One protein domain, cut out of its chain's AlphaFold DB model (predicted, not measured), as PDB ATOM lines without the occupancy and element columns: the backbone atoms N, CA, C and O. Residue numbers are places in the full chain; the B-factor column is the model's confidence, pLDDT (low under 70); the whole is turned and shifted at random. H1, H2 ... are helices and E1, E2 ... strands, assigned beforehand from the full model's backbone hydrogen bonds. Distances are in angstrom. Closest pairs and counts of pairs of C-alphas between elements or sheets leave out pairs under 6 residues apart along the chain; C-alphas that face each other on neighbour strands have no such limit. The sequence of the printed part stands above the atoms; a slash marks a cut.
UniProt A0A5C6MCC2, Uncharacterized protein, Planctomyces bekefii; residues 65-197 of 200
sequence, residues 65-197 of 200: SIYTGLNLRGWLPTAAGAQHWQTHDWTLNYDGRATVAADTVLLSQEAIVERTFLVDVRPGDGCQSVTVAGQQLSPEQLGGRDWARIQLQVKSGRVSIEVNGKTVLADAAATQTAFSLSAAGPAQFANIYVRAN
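Overview. This is residues 65 to 197 of the 200 residues of an uncharacterized protein of Planctomyces bekefii (UniProt A0A5C6MCC2). This is a sandwich of two antiparallel sheets, in which a wide, twisted and somewhat curled sheet of seven strands lies partly face to face with a smaller, flatter sheet of four. The wide sheet runs E1 - E2 - E11 - E4 - E7 - E8 - E9, the small one E3 - E10 - E5 - E6; two short helices, H1 and H2, sit at the margins, and residues 65 to 84 make a long opening stretch with no named element. There are 133 residues printed, with eleven named strands and two named helices in the order E1 E2 H1 E3 E4 E5 E6 H2 E7 E8 E9 E10 E11, and the class is mostly strand. The whole is compact and rounded, with a radius of gyration of the C-alphas of 13.5 A and spans of 35 by 29 by 26 A.

Arrangement. Pass residues 65 to 84 to reach E1, residues 85 to 88, an edge strand of the seven-strand sheet. It forms a hairpin with E2, residues 91 to 94, where N 86 and O 93 are within hydrogen-bond range at 2.8 A. The other neighbour of E2 is E11, residues 187 to 196, antiparallel at 121 degrees, with N 92 and O 189 at 2.8 A; E11 bends by 53 degrees at residue 190. Next to E11 find E4, residues 115 to 123, antiparallel at 171 degrees, with N 118 and O 193 at 2.9 A. Then comes a meander, each strand the antiparallel neighbour of the one before: E7, residues 148 to 155, E8, residues 158 to 163, and the edge strand E9, residues 166 to 173. Look for N 117 and O 152 at 2.8 A between E4 and E7, N 153 and O 160 at 2.9 A in the hairpin of E7 and E8, and N 161 and O 169 at 2.8 A in the hairpin of E8 and E9. From edge to edge the strands' lines turn by 141 degrees. The second sheet begins at its edge strand E3, residues 106 to 111, beside E10, residues 178 to 184, with N 108 and O 179 at 2.8 A. E10 is staggered: its residues 178 to 181 pair with E3 and 181 to 184 with E5, residues 129 to 132, where N 182 and O 131 are 3.0 A apart. E5 forms a hairpin with the edge strand E6, residues 135 to 137, with N 130 and O 137 at 2.9 A. The parts of the two sheets that face each other are 8.2 A apart centre to centre, their strands at 27 degrees. E6 is near E8 and near E9, with 5 pairs of C-alphas within 10 A each. H1, residues 101 to 104, only grazes the four-strand sheet; its closest C-alphas to E10 are Thr 104 and Ser 182, 5.4 A. H2, residues 139 to 142, only grazes both sheets; the closest C-alphas of H2 and E7 are Leu 142 and Ala 148, 5.7 A. Both helices are too short for any O i to N i+4 pair; each has 1 O i to N i+3 pair, within range.

Along the chain. Find C-alpha 85, where E1 begins, at (148.816, 164.615, 124.300). E3 is 13.5 A long from first to last C-alpha, E4 24.5 A, E7 22.6 A, E8 17.0 A, E9 19.3 A and E10 19.8 A. E11 is 26.6 A long and ends at C-alpha 196, (130.221, 178.821, 112.229).

Size, cuts and confidence. The two C-alphas farthest apart, those of Asp 125 and Ser 156, are 36.4 A apart. The printed part has no cut and no long link; E2 to H1 is short, the other links are tight. Mean pLDDT of the printed part is 96.7, and no printed residue is under 70.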
ATOM      1  N   SER A  65     139.250 171.783 109.607       95.06
ATOM      2  CA  SER A  65     139.954 171.077 110.680       95.06
ATOM      3  C   SER A  65     140.611 172.074 111.628       95.06
ATOM      4  O   SER A  65     141.150 173.089 111.182       95.06
ATOM      5  N   ILE A  66     140.582 171.774 112.925       96.31
ATOM      6  CA  ILE A  66     141.374 172.469 113.959       96.31
ATOM      7  C   ILE A  66     142.504 171.584 114.498       96.31
ATOM      8  O   ILE A  66     143.295 172.004 115.340       96.31
ATOM      9  N   TYR A  67     142.614 170.363 113.973       95.31
ATOM     10  CA  TYR A  67     143.729 169.459 114.198       95.31
ATOM     11  C   TYR A  67     144.471 169.214 112.882       95.31
ATOM     12  O   TYR A  67     143.879 168.802 111.886       95.31
ATOM     13  N   THR A  68     145.769 169.514 112.859       90.44
ATOM     14  CA  THR A  68     146.570 169.474 111.621       90.44
ATOM     15  C   THR A  68     147.260 168.137 111.384       90.44
ATOM     16  O   THR A  68     147.850 167.955 110.328       90.44
ATOM     17  N   GLY A  69     147.253 167.237 112.368       90.94
ATOM     18  CA  GLY A  69     148.026 165.995 112.328       90.94
ATOM     19  C   GLY A  69     149.518 166.143 112.635       90.94
ATOM     20  O   GLY A  69     150.193 165.158 112.911       90.94
ATOM     21  N   LEU A  70     150.043 167.374 112.625       90.62
ATOM     22  CA  LEU A  70     151.486 167.629 112.664       90.62
ATOM     23  C   LEU A  70     152.004 168.047 114.041       90.62
ATOM     24  O   LEU A  70     153.170 167.826 114.355       90.62
ATOM     25  N   ASN A  71     151.188 168.764 114.813       93.12
ATOM     26  CA  ASN A  71     151.538 169.305 116.127       93.12
ATOM     27  C   ASN A  71     150.298 169.908 116.811       93.12
ATOM     28  O   ASN A  71     149.217 169.996 116.225       93.12
ATOM     29  N   LEU A  72     150.483 170.378 118.046       95.56
ATOM     30  CA  LEU A  72     149.458 171.035 118.861       95.56
ATOM     31  C   LEU A  72     149.311 172.545 118.572       95.56
ATOM     32  O   LEU A  72     148.825 173.291 119.418       95.56
ATOM     33  N   ARG A  73     149.712 173.048 117.393       94.62
ATOM     34  CA  ARG A  73     149.458 174.456 117.028       94.62
ATOM     35  C   ARG A  73     147.952 174.729 117.030       94.62
ATOM     36  O   ARG A  73     147.185 173.972 116.444       94.62
ATOM     37  N   GLY A  74     147.548 175.833 117.661       95.56
ATOM     38  CA  GLY A  74     146.136 176.172 117.874       95.56
ATOM     39  C   GLY A  74     145.536 175.547 119.138       95.56
ATOM     40  O   GLY A  74     144.377 175.812 119.450       95.56
ATOM     41  N   TRP A  75     146.329 174.776 119.886       97.56
ATOM     42  CA  TRP A  75     145.984 174.222 121.189       97.56
ATOM     43  C   TRP A  75     146.897 174.799 122.277       97.56
ATOM     44  O   TRP A  75     147.998 175.277 122.003       97.56
ATOM     45  N   LEU A  76     146.413 174.787 123.513       97.06
ATOM     46  CA  LEU A  76     146.994 175.442 124.681       97.06
ATOM     47  C   LEU A  76     147.096 174.452 125.861       97.06
ATOM     48  O   LEU A  76     146.452 174.672 126.889       97.06
ATOM     49  N   PRO A  77     147.843 173.337 125.734       96.38
ATOM     50  CA  PRO A  77     148.123 172.474 126.878       96.38
ATOM     51  C   PRO A  77     149.025 173.192 127.893       96.38
ATOM     52  O   PRO A  77     149.811 174.076 127.543       96.38
ATOM     53  N   THR A  78     148.975 172.758 129.150       97.31
ATOM     54  CA  THR A  78     150.037 173.067 130.115       97.31
ATOM     55  C   THR A  78     151.349 172.389 129.690       97.31
ATOM     56  O   THR A  78     151.357 171.460 128.880       97.31
ATOM     57  N   ALA A  79     152.480 172.813 130.264       96.06
ATOM     58  CA  ALA A  79     153.774 172.185 129.976       96.06
ATOM     59  C   ALA A  79     153.796 170.680 130.325       96.06
ATOM     60  O   ALA A  79     154.364 169.887 129.576       96.06
ATOM     61  N   ALA A  80     153.152 170.291 131.432       96.56
ATOM     62  CA  ALA A  80     153.012 168.894 131.839       96.56
ATOM     63  C   ALA A  80     151.963 168.153 130.991       96.56
ATOM     64  O   ALA A  80     152.244 167.070 130.484       96.56
ATOM     65  N   GLY A  81     150.803 168.764 130.733       96.50
ATOM     66  CA  GLY A  81     149.753 168.200 129.881       96.50
ATOM     67  C   GLY A  81     150.230 167.890 128.462       96.50
ATOM     68  O   GLY A  81     149.867 166.861 127.898       96.50
ATOM     69  N   ALA A  82     151.125 168.708 127.902       96.38
ATOM     70  CA  ALA A  82     151.713 168.471 126.583       96.38
ATOM     71  C   ALA A  82     152.482 167.136 126.476       96.38
ATOM     72  O   ALA A  82     152.654 166.635 125.370       96.38
ATOM     73  N   GLN A  83     152.918 166.542 127.594       96.94
ATOM     74  CA  GLN A  83     153.566 165.222 127.605       96.94
ATOM     75  C   GLN A  83     152.565 164.066 127.422       96.94
ATOM     76  O   GLN A  83     152.955 162.970 127.022       96.94
ATOM     77  N   HIS A  84     151.279 164.312 127.691       98.00
ATOM     78  CA  HIS A  84     150.210 163.311 127.649       98.00
ATOM     79  C   HIS A  84     149.403 163.334 126.346       98.00
ATOM     80  O   HIS A  84     148.721 162.359 126.034       98.00
ATOM     81  N   TRP A  85     149.492 164.429 125.583       98.25
ATOM     82  CA  TRP A  85     148.816 164.615 124.300       98.25
ATOM     83  C   TRP A  85     149.787 164.435 123.137       98.25
ATOM     84  O   TRP A  85     150.726 165.209 122.966       98.25
ATOM     85  N   GLN A  86     149.539 163.428 122.304       96.88
ATOM     86  CA  GLN A  86     150.434 163.029 121.223       96.88
ATOM     87  C   GLN A  86     149.718 163.120 119.883       96.88
ATOM     88  O   GLN A  86     148.697 162.467 119.660       96.88
ATOM     89  N   THR A  87     150.268 163.913 118.968       95.56
ATOM     90  CA  THR A  87     149.825 163.909 117.575       95.56
ATOM     91  C   THR A  87     150.300 162.629 116.901       95.56
ATOM     92  O   THR A  87     151.484 162.295 116.970       95.56
ATOM     93  N   HIS A  88     149.396 161.918 116.242       93.50
ATOM     94  CA  HIS A  88     149.688 160.678 115.541       93.50
ATOM     95  C   HIS A  88     148.924 160.652 114.216       93.50
ATOM     96  O   HIS A  88     147.842 160.064 114.110       93.50
ATOM     97  N   ASP A  89     149.488 161.352 113.229       89.31
ATOM     98  CA  ASP A  89     148.885 161.555 111.912       89.31
ATOM     99  C   ASP A  89     147.436 162.066 112.054       89.31
ATOM    100  O   ASP A  89     147.197 163.053 112.752       89.31
ATOM    101  N   TRP A  90     146.439 161.386 111.491       92.25
ATOM    102  CA  TRP A  90     145.034 161.791 111.557       92.25
ATOM    103  C   TRP A  90     144.382 161.639 112.948       92.25
ATOM    104  O   TRP A  90     143.262 162.118 113.149       92.25
ATOM    105  N   THR A  91     145.073 161.030 113.921       97.12
ATOM    106  CA  THR A  91     144.613 160.884 115.314       97.12
ATOM    107  C   THR A  91     145.393 161.760 116.285       97.12
ATOM    108  O   THR A  91     146.585 161.997 116.118       97.12
ATOM    109  N   LEU A  92     144.724 162.202 117.341       98.31
ATOM    110  CA  LEU A  92     145.291 162.865 118.502       98.31
ATOM    111  C   LEU A  92     145.039 161.972 119.719       98.31
ATOM    112  O   LEU A  92     143.891 161.699 120.064       98.31
ATOM    113  N   ASN A  93     146.105 161.508 120.361       98.31
ATOM    114  CA  ASN A  93     146.032 160.529 121.437       98.31
ATOM    115  C   ASN A  93     146.259 161.196 122.792       98.31
ATOM    116  O   ASN A  93     147.184 161.992 122.942       98.31
ATOM    117  N   TYR A  94     145.456 160.814 123.779       98.62
ATOM    118  CA  TYR A  94     145.689 161.102 125.186       98.62
ATOM    119  C   TYR A  94     146.018 159.802 125.920       98.62
ATOM    120  O   TYR A  94     145.283 158.818 125.806       98.62
ATOM    121  N   ASP A  95     147.124 159.782 126.663       98.00
ATOM    122  CA  ASP A  95     147.631 158.558 127.299       98.00
ATOM    123  C   ASP A  95     146.885 158.149 128.582       98.00
ATOM    124  O   ASP A  95     147.060 157.025 129.059       98.00
ATOM    125  N   GLY A  96     146.048 159.032 129.137       97.69
ATOM    126  CA  GLY A  96     145.294 158.772 130.363       97.69
ATOM    127  C   GLY A  96     146.099 158.865 131.660       97.69
ATOM    128  O   GLY A  96     145.586 158.447 132.695       97.69
ATOM    129  N   ARG A  97     147.344 159.359 131.628       97.38
ATOM    130  CA  ARG A  97     148.288 159.276 132.758       97.38
ATOM    131  C   ARG A  97     148.473 160.576 133.534       97.38
ATOM    132  O   ARG A  97     149.168 160.557 134.548       97.38
ATOM    133  N   ALA A  98     147.880 161.684 133.095       97.19
ATOM    134  CA  ALA A  98     147.983 162.936 133.833       97.19
ATOM    135  C   ALA A  98     147.283 162.820 135.199       97.19
ATOM    136  O   ALA A  98     146.136 162.384 135.292       97.19
ATOM    137  N   THR A  99     147.970 163.227 136.268       94.75
ATOM    138  CA  THR A  99     147.460 163.135 137.649       94.75
ATOM    139  C   THR A  99     146.842 164.437 138.153       94.75
ATOM    140  O   THR A  99     146.193 164.451 139.197       94.75
ATOM    141  N   VAL A 100     147.045 165.543 137.434       95.88
ATOM    142  CA  VAL A 100     146.505 166.867 137.759       95.88
ATOM    143  C   VAL A 100     145.409 167.210 136.758       95.88
ATOM    144  O   VAL A 100     145.606 167.084 135.553       95.88
ATOM    145  N   ALA A 101     144.264 167.695 137.245       93.75
ATOM    146  CA  ALA A 101     143.096 167.970 136.404       93.75
ATOM    147  C   ALA A 101     143.413 168.907 135.220       93.75
ATOM    148  O   ALA A 101     142.978 168.652 134.099       93.75
ATOM    149  N   ALA A 102     144.221 169.947 135.448       95.38
ATOM    150  CA  ALA A 102     144.632 170.893 134.409       95.38
ATOM    151  C   ALA A 102     145.436 170.239 133.270       95.38
ATOM    152  O   ALA A 102     145.317 170.660 132.125       95.38
ATOM    153  N   ASP A 103     146.200 169.187 133.566       97.50
ATOM    154  CA  ASP A 103     147.058 168.499 132.596       97.50
ATOM    155  C   ASP A 103     146.274 167.491 131.737       97.50
ATOM    156  O   ASP A 103     146.750 167.062 130.686       97.50
ATOM    157  N   THR A 104     145.042 167.154 132.142       97.69
ATOM    158  CA  THR A 104     144.114 166.336 131.339       97.69
ATOM    159  C   THR A 104     143.465 167.128 130.200       97.69
ATOM    160  O   THR A 104     142.922 166.533 129.270       97.69
ATOM    161  N   VAL A 105     143.475 168.464 130.277       98.00
ATOM    162  CA  VAL A 105     142.714 169.343 129.383       98.00
ATOM    163  C   VAL A 105     143.587 169.832 128.236       98.00
ATOM    164  O   VAL A 105     144.619 170.467 128.439       98.00
ATOM    165  N   LEU A 106     143.108 169.619 127.015       98.12
ATOM    166  CA  LEU A 106     143.622 170.253 125.815       98.12
ATOM    167  C   LEU A 106     142.646 171.336 125.354       98.12
ATOM    168  O   LEU A 106     141.601 171.061 124.759       98.12
ATOM    169  N   LEU A 107     142.986 172.585 125.658       97.75
ATOM    170  CA  LEU A 107     142.202 173.759 125.283       97.75
ATOM    171  C   LEU A 107     142.569 174.214 123.866       97.75
ATOM    172  O   LEU A 107     143.744 174.282 123.529       97.75
ATOM    173  N   SER A 108     141.592 174.554 123.034       97.25
ATOM    174  CA  SER A 108     141.802 175.153 121.715       97.25
ATOM    175  C   SER A 108     141.755 176.681 121.792       97.25
ATOM    176  O   SER A 108     141.079 177.255 122.642       97.25
ATOM    177  N   GLN A 109     142.419 177.356 120.855       96.56
ATOM    178  CA  GLN A 109     142.221 178.788 120.601       96.56
ATOM    179  C   GLN A 109     140.852 179.093 119.964       96.56
ATOM    180  O   GLN A 109     140.456 180.254 119.870       96.56
ATOM    181  N   GLU A 110     140.113 178.072 119.521       96.00
ATOM    182  CA  GLU A 110     138.775 178.236 118.963       96.00
ATOM    183  C   GLU A 110     137.738 178.566 120.035       96.00
ATOM    184  O   GLU A 110     137.487 177.778 120.948       96.00
ATOM    185  N   ALA A 111     137.061 179.703 119.876       95.19
ATOM    186  CA  ALA A 111     135.865 180.015 120.651       95.19
ATOM    187  C   ALA A 111     134.735 179.025 120.323       95.19
ATOM    188  O   ALA A 111     134.649 178.556 119.190       95.19
ATOM    189  N   ILE A 112     133.831 178.750 121.269       95.12
ATOM    190  CA  ILE A 112     132.693 177.841 121.019       95.12
ATOM    191  C   ILE A 112     131.418 178.546 120.563       95.12
ATOM    192  O   ILE A 112     130.533 177.903 120.017       95.12
ATOM    193  N   VAL A 113     131.307 179.855 120.791       94.69
ATOM    194  CA  VAL A 113     130.074 180.626 120.568       94.69
ATOM    195  C   VAL A 113     129.633 180.545 119.103       94.69
ATOM    196  O   VAL A 113     130.461 180.725 118.207       94.69
ATOM    197  N   GLU A 114     128.338 180.296 118.883       95.88
ATOM    198  CA  GLU A 114     127.694 180.209 117.562       95.88
ATOM    199  C   GLU A 114     128.411 179.283 116.568       95.88
ATOM    200  O   GLU A 114     128.634 179.626 115.402       95.88
ATOM    201  N   ARG A 115     128.802 178.090 117.026       97.00
ATOM    202  CA  ARG A 115     129.533 177.114 116.214       97.00
ATOM    203  C   ARG A 115     128.994 175.703 116.355       97.00
ATOM    204  O   ARG A 115     128.408 175.320 117.366       97.00
ATOM    205  N   THR A 116     129.284 174.912 115.327       97.81
ATOM    206  CA  THR A 116     129.138 173.460 115.340       97.81
ATOM    207  C   THR A 116     130.520 172.819 115.283       97.81
ATOM    208  O   THR A 116     131.315 173.157 114.402       97.81
ATOM    209  N   PHE A 117     130.776 171.865 116.172       98.19
ATOM    210  CA  PHE A 117     131.968 171.027 116.180       98.19
ATOM    211  C   PHE A 117     131.612 169.590 115.808       98.19
ATOM    212  O   PHE A 117     130.555 169.084 116.189       98.19
ATOM    213  N   LEU A 118     132.510 168.937 115.077       98.06
ATOM    214  CA  LEU A 118     132.525 167.489 114.893       98.06
ATOM    215  C   LEU A 118     133.808 166.953 115.510       98.06
ATOM    216  O   LEU A 118     134.870 167.541 115.318       98.06
ATOM    217  N   VAL A 119     133.693 165.860 116.251       98.56
ATOM    218  CA  VAL A 119     134.823 165.164 116.861       98.56
ATOM    219  C   VAL A 119     134.524 163.681 116.791       98.56
ATOM    220  O   VAL A 119     133.489 163.246 117.287       98.56
ATOM    221  N   ASP A 120     135.425 162.906 116.209       98.69
ATOM    222  CA  ASP A 120     135.381 161.460 116.362       98.69
ATOM    223  C   ASP A 120     136.232 161.087 117.574       98.69
ATOM    224  O   ASP A 120     137.349 161.580 117.732       98.69
ATOM    225  N   VAL A 121     135.699 160.241 118.448       98.69
ATOM    226  CA  VAL A 121     136.373 159.798 119.670       98.69
ATOM    227  C   VAL A 121     136.376 158.284 119.749       98.69
ATOM    228  O   VAL A 121     135.422 157.631 119.334       98.69
ATOM    229  N   ARG A 122     137.442 157.726 120.312       98.62
ATOM    230  CA  ARG A 122     137.556 156.303 120.612       98.62
ATOM    231  C   ARG A 122     138.122 156.133 122.021       98.62
ATOM    232  O   ARG A 122     139.321 156.351 122.219       98.62
ATOM    233  N   PRO A 123     137.285 155.775 123.009       98.56
ATOM    234  CA  PRO A 123     137.751 155.464 124.357       98.56
ATOM    235  C   PRO A 123     138.718 154.276 124.337       98.56
ATOM    236  O   PRO A 123     138.403 153.226 123.780       98.56
ATOM    237  N   GLY A 124     139.882 154.421 124.964       97.75
ATOM    238  CA  GLY A 124     140.821 153.322 125.171       97.75
ATOM    239  C   GLY A 124     140.395 152.404 126.316       97.75
ATOM    240  O   GLY A 124     139.399 152.645 127.009       97.75
ATOM    241  N   ASP A 125     141.168 151.346 126.544       96.56
ATOM    242  CA  ASP A 125     140.962 150.460 127.688       96.56
ATOM    243  C   ASP A 125     141.141 151.224 129.005       96.56
ATOM    244  O   ASP A 125     142.070 152.012 129.174       96.56
ATOM    245  N   GLY A 126     140.209 151.026 129.939       95.75
ATOM    246  CA  GLY A 126     140.195 151.751 131.213       95.75
ATOM    247  C   GLY A 126     139.703 153.204 131.134       95.75
ATOM    248  O   GLY A 126     139.578 153.840 132.175       95.75
ATOM    249  N   CYS A 127     139.363 153.724 129.947       98.25
ATOM    250  CA  CYS A 127     138.708 155.027 129.825       98.25
ATOM    251  C   CYS A 127     137.336 155.009 130.508       98.25
ATOM    252  O   CYS A 127     136.502 154.152 130.190       98.25
ATOM    253  N   GLN A 128     137.123 155.959 131.418       98.06
ATOM    254  CA  GLN A 128     135.908 156.162 132.209       98.06
ATOM    255  C   GLN A 128     134.998 157.231 131.602       98.06
ATOM    256  O   GLN A 128     133.778 157.117 131.685       98.06
ATOM    257  N   SER A 129     135.574 158.265 130.987       98.38
ATOM    258  CA  SER A 129     134.810 159.315 130.312       98.38
ATOM    259  C   SER A 129     135.663 160.100 129.321       98.38
ATOM    260  O   SER A 129     136.884 160.181 129.452       98.38
ATOM    261  N   VAL A 130     134.991 160.707 128.346       98.56
ATOM    262  CA  VAL A 130     135.546 161.726 127.454       98.56
ATOM    263  C   VAL A 130     134.731 162.998 127.642       98.56
ATOM    264  O   VAL A 130     133.505 162.947 127.693       98.56
ATOM    265  N   THR A 131     135.395 164.143 127.724       98.25
ATOM    266  CA  THR A 131     134.752 165.446 127.885       98.25
ATOM    267  C   THR A 131     135.046 166.314 126.672       98.25
ATOM    268  O   THR A 131     136.204 166.516 126.306       98.25
ATOM    269  N   VAL A 132     133.991 166.854 126.061       97.38
ATOM    270  CA  VAL A 132     134.077 167.761 124.909       97.38
ATOM    271  C   VAL A 132     133.389 169.074 125.261       97.38
ATOM    272  O   VAL A 132     132.211 169.087 125.609       97.38
ATOM    273  N   ALA A 133     134.129 170.184 125.196       95.50
ATOM    274  CA  ALA A 133     133.665 171.526 125.568       95.50
ATOM    275  C   ALA A 133     132.964 171.569 126.947       95.50
ATOM    276  O   ALA A 133     131.898 172.165 127.116       95.50
ATOM    277  N   GLY A 134     133.550 170.878 127.930       94.75
ATOM    278  CA  GLY A 134     133.030 170.793 129.297       94.75
ATOM    279  C   GLY A 134     131.853 169.832 129.496       94.75
ATOM    280  O   GLY A 134     131.393 169.690 130.625       94.75
ATOM    281  N   GLN A 135     131.376 169.160 128.444       96.25
ATOM    282  CA  GLN A 135     130.314 168.158 128.533       96.25
ATOM    283  C   GLN A 135     130.916 166.756 128.592       96.25
ATOM    284  O   GLN A 135     131.559 166.312 127.640       96.25
ATOM    285  N   GLN A 136     130.726 166.078 129.721       97.56
ATOM    286  CA  GLN A 136     131.247 164.734 129.955       97.56
ATOM    287  C   GLN A 136     130.318 163.672 129.355       97.56
ATOM    288  O   GLN A 136     129.107 163.712 129.564       97.56
ATOM    289  N   LEU A 137     130.902 162.700 128.656       98.31
ATOM    290  CA  LEU A 137     130.229 161.548 128.063       98.31
ATOM    291  C   LEU A 137     130.895 160.253 128.543       98.31
ATOM    292  O   LEU A 137     132.124 160.139 128.545       98.31
ATOM    293  N   SER A 138     130.090 159.273 128.948       98.25
ATOM    294  CA  SER A 138     130.571 157.931 129.284       98.25
ATOM    295  C   SER A 138     130.774 157.072 128.021       98.25
ATOM    296  O   SER A 138     130.151 157.345 126.989       98.25
ATOM    297  N   PRO A 139     131.597 156.007 128.067       98.12
ATOM    298  CA  PRO A 139     131.722 155.053 126.964       98.12
ATOM    299  C   PRO A 139     130.376 154.489 126.491       98.12
ATOM    300  O   PRO A 139     130.166 154.315 125.295       98.12
ATOM    301  N   GLU A 140     129.421 154.263 127.392       97.31
ATOM    302  CA  GLU A 140     128.081 153.780 127.041       97.31
ATOM    303  C   GLU A 140     127.316 154.810 126.200       97.31
ATOM    304  O   GLU A 140     126.696 154.450 125.200       97.31
ATOM    305  N   GLN A 141     127.407 156.099 126.551       97.94
ATOM    306  CA  GLN A 141     126.824 157.186 125.757       97.94
ATOM    307  C   GLN A 141     127.507 157.342 124.393       97.94
ATOM    308  O   GLN A 141     126.862 157.771 123.439       97.94
ATOM    309  N   LEU A 142     128.787 156.966 124.293       98.19
ATOM    310  CA  LEU A 142     129.544 156.916 123.039       98.19
ATOM    311  C   LEU A 142     129.187 155.696 122.170       98.19
ATOM    312  O   LEU A 142     129.526 155.658 120.991       98.19
ATOM    313  N   GLY A 143     128.452 154.721 122.711       96.38
ATOM    314  CA  GLY A 143     128.138 153.470 122.022       96.38
ATOM    315  C   GLY A 143     129.223 152.398 122.157       96.38
ATOM    316  O   GLY A 143     129.220 151.439 121.389       96.38
ATOM    317  N   GLY A 144     130.132 152.534 123.125       96.56
ATOM    318  CA  GLY A 144     131.160 151.550 123.462       96.56
ATOM    319  C   GLY A 144     132.583 152.102 123.367       96.56
ATOM    320  O   GLY A 144     132.857 153.234 123.765       96.56
ATOM    321  N   ARG A 145     133.504 151.263 122.879       96.69
ATOM    322  CA  ARG A 145     134.941 151.581 122.720       96.69
ATOM    323  C   ARG A 145     135.403 151.646 121.258       96.69
ATOM    324  O   ARG A 145     136.596 151.794 120.995       96.69
ATOM    325  N   ASP A 146     134.468 151.538 120.318       97.75
ATOM    326  CA  ASP A 146     134.713 151.848 118.911       97.75
ATOM    327  C   ASP A 146     134.600 153.355 118.659       97.75
ATOM    328  O   ASP A 146     134.256 154.137 119.548       97.75
ATOM    329  N   TRP A 147     134.931 153.775 117.438       98.50
ATOM    330  CA  TRP A 147     134.809 155.169 117.033       98.50
ATOM    331  C   TRP A 147     133.362 155.659 117.124       98.50
ATOM    332  O   TRP A 147     132.450 155.074 116.538       98.50
ATOM    333  N   ALA A 148     133.180 156.786 117.801       98.56
ATOM    334  CA  ALA A 148     131.916 157.486 117.928       98.56
ATOM    335  C   ALA A 148     132.060 158.919 117.425       98.56
ATOM    336  O   ALA A 148     132.999 159.624 117.797       98.56
ATOM    337  N   ARG A 149     131.109 159.371 116.606       98.69
ATOM    338  CA  ARG A 149     131.043 160.760 116.153       98.69
ATOM    339  C   ARG A 149     130.206 161.588 117.107       98.69
ATOM    340  O   ARG A 149     129.000 161.373 117.210       98.69
ATOM    341  N   ILE A 150     130.830 162.584 117.716       98.69
ATOM    342  CA  ILE A 150     130.187 163.638 118.491       98.69
ATOM    343  C   ILE A 150     129.951 164.833 117.568       98.69
ATOM    344  O   ILE A 150     130.886 165.360 116.962       98.69
ATOM    345  N   GLN A 151     128.705 165.291 117.486       98.38
ATOM    346  CA  GLN A 151     128.348 166.588 116.924       98.38
ATOM    347  C   GLN A 151     127.864 167.493 118.052       98.38
ATOM    348  O   GLN A 151     126.815 167.249 118.642       98.38
ATOM    349  N   LEU A 152     128.627 168.546 118.332       97.94
ATOM    350  CA  LEU A 152     128.307 169.539 119.350       97.94
ATOM    351  C   LEU A 152     127.866 170.834 118.672       97.94
ATOM    352  O   LEU A 152     128.607 171.395 117.869       97.94
ATOM    353  N   GLN A 153     126.674 171.324 118.996       97.75
ATOM    354  CA  GLN A 153     126.180 172.627 118.554       97.75
ATOM    355  C   GLN A 153     126.099 173.580 119.732       97.75
ATOM    356  O   GLN A 153     125.505 173.244 120.753       97.75
ATOM    357  N   VAL A 154     126.657 174.779 119.563       97.31
ATOM    358  CA  VAL A 154     126.491 175.892 120.497       97.31
ATOM    359  C   VAL A 154     125.711 177.001 119.813       97.31
ATOM    360  O   VAL A 154     126.174 177.538 118.808       97.31
ATOM    361  N   LYS A 155     124.548 177.358 120.353       96.12
ATOM    362  CA  LYS A 155     123.680 178.427 119.840       96.12
ATOM    363  C   LYS A 155     123.028 179.163 121.002       96.12
ATOM    364  O   LYS A 155     122.508 178.528 121.912       96.12
ATOM    365  N   SER A 156     123.068 180.489 120.998       94.75
ATOM    366  CA  SER A 156     122.501 181.353 122.040       94.75
ATOM    367  C   SER A 156     122.963 180.984 123.459       94.75
ATOM    368  O   SER A 156     122.177 181.000 124.404       94.75
ATOM    369  N   GLY A 157     124.233 180.589 123.615       94.69
ATOM    370  CA  GLY A 157     124.787 180.135 124.900       94.69
ATOM    371  C   GLY A 157     124.278 178.766 125.373       94.69
ATOM    372  O   GLY A 157     124.491 178.400 126.529       94.69
ATOM    373  N   ARG A 158     123.614 178.006 124.498       96.56
ATOM    374  CA  ARG A 158     123.105 176.657 124.759       96.56
ATOM    375  C   ARG A 158     123.886 175.623 123.965       96.56
ATOM    376  O   ARG A 158     124.296 175.905 122.843       96.56
ATOM    377  N   VAL A 159     124.090 174.450 124.551       97.44
ATOM    378  CA  VAL A 159     124.841 173.328 123.981       97.44
ATOM    379  C   VAL A 159     123.908 172.144 123.762       97.44
ATOM    380  O   VAL A 159     123.199 171.734 124.679       97.44
ATOM    381  N   SER A 160     123.965 171.560 122.572       98.06
ATOM    382  CA  SER A 160     123.332 170.280 122.248       98.06
ATOM    383  C   SER A 160     124.376 169.325 121.678       98.06
ATOM    384  O   SER A 160     125.250 169.744 120.917       98.06
ATOM    385  N   ILE A 161     124.290 168.048 122.049       98.44
ATOM    386  CA  ILE A 161     125.199 166.991 121.610       98.44
ATOM    387  C   ILE A 161     124.404 165.839 121.014       98.44
ATOM    388  O   ILE A 161     123.518 165.264 121.653       98.44
ATOM    389  N   GLU A 162     124.809 165.455 119.813       98.69
ATOM    390  CA  GLU A 162     124.456 164.185 119.198       98.69
ATOM    391  C   GLU A 162     125.680 163.273 119.172       98.69
ATOM    392  O   GLU A 162     126.778 163.699 118.813       98.69
ATOM    393  N   VAL A 163     125.476 162.003 119.504       98.69
ATOM    394  CA  VAL A 163     126.459 160.939 119.321       98.69
ATOM    395  C   VAL A 163     125.916 159.962 118.292       98.69
ATOM    396  O   VAL A 163     124.819 159.428 118.456       98.69
ATOM    397  N   ASN A 164     126.666 159.726 117.216       97.81
ATOM    398  CA  ASN A 164     126.271 158.829 116.123       97.81
ATOM    399  C   ASN A 164     124.853 159.136 115.591       97.81
ATOM    400  O   ASN A 164     124.077 158.233 115.279       97.81
ATOM    401  N   GLY A 165     124.505 160.427 115.530       97.06
ATOM    402  CA  GLY A 165     123.198 160.922 115.083       97.06
ATOM    403  C   GLY A 165     122.058 160.787 116.101       97.06
ATOM    404  O   GLY A 165     120.918 161.088 115.762       97.06
ATOM    405  N   LYS A 166     122.329 160.339 117.334       97.81
ATOM    406  CA  LYS A 166     121.344 160.274 118.425       97.81
ATOM    407  C   LYS A 166     121.604 161.383 119.436       97.81
ATOM    408  O   LYS A 166     122.725 161.530 119.911       97.81
ATOM    409  N   THR A 167     120.572 162.134 119.803       98.12
ATOM    410  CA  THR A 167     120.668 163.163 120.844       98.12
ATOM    411  C   THR A 167     121.030 162.538 122.191       98.12
ATOM    412  O   THR A 167     120.321 161.663 122.680       98.12
ATOM    413  N   VAL A 168     122.122 163.010 122.795       97.69
ATOM    414  CA  VAL A 168     122.576 162.606 124.140       97.69
ATOM    415  C   VAL A 168     122.442 163.754 125.138       97.69
ATOM    416  O   VAL A 168     122.180 163.525 126.315       97.69
ATOM    417  N   LEU A 169     122.569 164.994 124.664       97.12
ATOM    418  CA  LEU A 169     122.353 166.202 125.450       97.12
ATOM    419  C   LEU A 169     121.585 167.207 124.598       97.12
ATOM    420  O   LEU A 169     121.947 167.444 123.447       97.12
ATOM    421  N   ALA A 170     120.552 167.819 125.157       96.88
ATOM    422  CA  ALA A 170     119.803 168.869 124.486       96.88
ATOM    423  C   ALA A 170     119.708 170.080 125.401       96.88
ATOM    424  O   ALA A 170     119.354 169.940 126.570       96.88
ATOM    425  N   ASP A 171     119.998 171.253 124.841       95.19
ATOM    426  CA  ASP A 171     119.731 172.535 125.484       95.19
ATOM    427  C   ASP A 171     120.356 172.643 126.894       95.19
ATOM    428  O   ASP A 171     119.703 172.979 127.878       95.19
ATOM    429  N   ALA A 172     121.644 172.332 127.027       96.00
ATOM    430  CA  ALA A 172     122.405 172.580 128.253       96.00
ATOM    431  C   ALA A 172     123.017 173.987 128.241       96.00
ATOM    432  O   ALA A 172     123.235 174.566 127.182       96.00
ATOM    433  N   ALA A 173     123.327 174.564 129.403       95.44
ATOM    434  CA  ALA A 173     124.061 175.829 129.441       95.44
ATOM    435  C   ALA A 173     125.515 175.620 128.986       95.44
ATOM    436  O   ALA A 173     126.181 174.687 129.438       95.44
ATOM    437  N   ALA A 174     126.023 176.499 128.121       94.06
ATOM    438  CA  ALA A 174     127.445 176.537 127.805       94.06
ATOM    439  C   ALA A 174     128.239 176.976 129.045       94.06
ATOM    440  O   ALA A 174     128.007 178.052 129.592       94.06
ATOM    441  N   THR A 175     129.181 176.144 129.486       93.06
ATOM    442  CA  THR A 175     130.012 176.393 130.679       93.06
ATOM    443  C   THR A 175     131.409 176.909 130.338       93.06
ATOM    444  O   THR A 175     132.190 177.229 131.232       93.06
ATOM    445  N   GLN A 176     131.741 176.988 129.049       93.56
ATOM    446  CA  GLN A 176     133.054 177.378 128.545       93.56
ATOM    447  C   GLN A 176     132.912 178.395 127.413       93.56
ATOM    448  O   GLN A 176     131.860 178.523 126.794       93.56
ATOM    449  N   THR A 177     133.986 179.125 127.130       93.50
ATOM    450  CA  THR A 177     134.049 180.088 126.019       93.50
ATOM    451  C   THR A 177     134.926 179.598 124.868       93.50
ATOM    452  O   THR A 177     134.745 180.049 123.736       93.50
ATOM    453  N   ALA A 178     135.819 178.641 125.132       96.44
ATOM    454  CA  ALA A 178     136.732 178.029 124.174       96.44
ATOM    455  C   ALA A 178     136.566 176.504 124.142       96.44
ATOM    456  O   ALA A 178     136.149 175.891 125.126       96.44
ATOM    457  N   PHE A 179     136.826 175.908 122.979       97.88
ATOM    458  CA  PHE A 179     136.655 174.478 122.759       97.88
ATOM    459  C   PHE A 179     137.732 173.713 123.524       97.88
ATOM    460  O   PHE A 179     138.901 174.087 123.481       97.88
ATOM    461  N   SER A 180     137.359 172.641 124.215       97.88
ATOM    462  CA  SER A 180     138.303 171.826 124.976       97.88
ATOM    463  C   SER A 180     138.028 170.341 124.801       97.88
ATOM    464  O   SER A 180     136.889 169.933 124.561       97.88
ATOM    465  N   LEU A 181     139.084 169.545 124.937       98.50
ATOM    466  CA  LEU A 181     139.030 168.093 125.030       98.50
ATOM    467  C   LEU A 181     139.685 167.657 126.339       98.50
ATOM    468  O   LEU A 181     140.719 168.196 126.726       98.50
ATOM    469  N   SER A 182     139.110 166.668 127.009       98.31
ATOM    470  CA  SER A 182     139.789 165.912 128.064       98.31
ATOM    471  C   SER A 182     139.216 164.504 128.156       98.31
ATOM    472  O   SER A 182     138.192 164.193 127.544       98.31
ATOM    473  N   ALA A 183     139.882 163.629 128.899       98.25
ATOM    474  CA  ALA A 183     139.372 162.299 129.190       98.25
ATOM    475  C   ALA A 183     139.851 161.821 130.562       98.25
ATOM    476  O   ALA A 183     140.942 162.169 131.018       98.25
ATOM    477  N   ALA A 184     139.033 160.995 131.208       98.00
ATOM    478  CA  ALA A 184     139.431 160.210 132.364       98.00
ATOM    479  C   ALA A 184     139.870 158.823 131.872       98.00
ATOM    480  O   ALA A 184     139.042 157.936 131.667       98.00
ATOM    481  N   GLY A 185     141.174 158.657 131.654       97.81
ATOM    482  CA  GLY A 185     141.785 157.469 131.051       97.81
ATOM    483  C   GLY A 185     142.168 157.657 129.573       97.81
ATOM    484  O   GLY A 185     141.971 158.743 129.025       97.81
ATOM    485  N   PRO A 186     142.775 156.636 128.939       98.38
ATOM    486  CA  PRO A 186     143.326 156.752 127.590       98.38
ATOM    487  C   PRO A 186     142.228 156.949 126.543       98.38
ATOM    488  O   PRO A 186     141.208 156.266 126.590       98.38
ATOM    489  N   ALA A 187     142.432 157.827 125.563       98.62
ATOM    490  CA  ALA A 187     141.461 158.049 124.490       98.62
ATOM    491  C   ALA A 187     142.135 158.539 123.205       98.62
ATOM    492  O   ALA A 187     143.174 159.198 123.245       98.62
ATOM    493  N   GLN A 188     141.519 158.242 122.062       98.62
ATOM    494  CA  GLN A 188     141.905 158.801 120.769       98.62
ATOM    495  C   GLN A 188     140.827 159.755 120.267       98.62
ATOM    496  O   GLN A 188     139.632 159.520 120.453       98.62
ATOM    497  N   PHE A 189     141.263 160.805 119.590       98.69
ATOM    498  CA  PHE A 189     140.421 161.810 118.961       98.69
ATOM    499  C   PHE A 189     140.820 161.930 117.492       98.69
ATOM    500  O   PHE A 189     141.994 161.816 117.150       98.69
ATOM    501  N   ALA A 190     139.862 162.165 116.612       98.19
ATOM    502  CA  ALA A 190     140.088 162.361 115.187       98.19
ATOM    503  C   ALA A 190     139.030 163.300 114.615       98.19
ATOM    504  O   ALA A 190     138.048 163.625 115.285       98.19
ATOM    505  N   ASN A 191     139.217 163.727 113.362       96.00
ATOM    506  CA  ASN A 191     138.198 164.476 112.622       96.00
ATOM    507  C   ASN A 191     137.646 165.674 113.416       96.00
ATOM    508  O   ASN A 191     136.436 165.886 113.487       96.00
ATOM    509  N   ILE A 192     138.554 166.432 114.042       97.75
ATOM    510  CA  ILE A 192     138.216 167.569 114.898       97.75
ATOM    511  C   ILE A 192     137.964 168.781 114.004       97.75
ATOM    512  O   ILE A 192     138.889 169.500 113.615       97.75
ATOM    513  N   TYR A 193     136.699 168.985 113.657       97.25
ATOM    514  CA  TYR A 193     136.265 170.023 112.736       97.25
ATOM    515  C   TYR A 193     135.379 171.060 113.414       97.25
ATOM    516  O   TYR A 193     134.621 170.753 114.329       97.25
ATOM    517  N   VAL A 194     135.407 172.283 112.891       97.81
ATOM    518  CA  VAL A 194     134.529 173.375 113.318       97.81
ATOM    519  C   VAL A 194     133.942 174.106 112.118       97.81
ATOM    520  O   VAL A 194     134.582 174.225 111.070       97.81
ATOM    521  N   ARG A 195     132.733 174.638 112.284       96.38
ATOM    522  CA  ARG A 195     132.151 175.666 111.417       96.38
ATOM    523  C   ARG A 195     131.376 176.684 112.245       96.38
ATOM    524  O   ARG A 195     130.871 176.346 113.317       96.38
ATOM    525  N   ALA A 196     131.236 177.900 111.726       94.62
ATOM    526  CA  ALA A 196     130.221 178.821 112.229       94.62
ATOM    527  C   ALA A 196     128.827 178.237 111.962       94.62
ATOM    528  O   ALA A 196     128.613 177.575 110.940       94.62
ATOM    529  N   ASN A 197     127.885 178.473 112.870       89.31
ATOM    530  CA  ASN A 197     126.486 178.217 112.568       89.31
ATOM    531  C   ASN A 197     126.080 179.122 111.400       89.31
ATOM    532  O   ASN A 197     126.483 180.285 111.341       89.31
TER     533      ASN A 197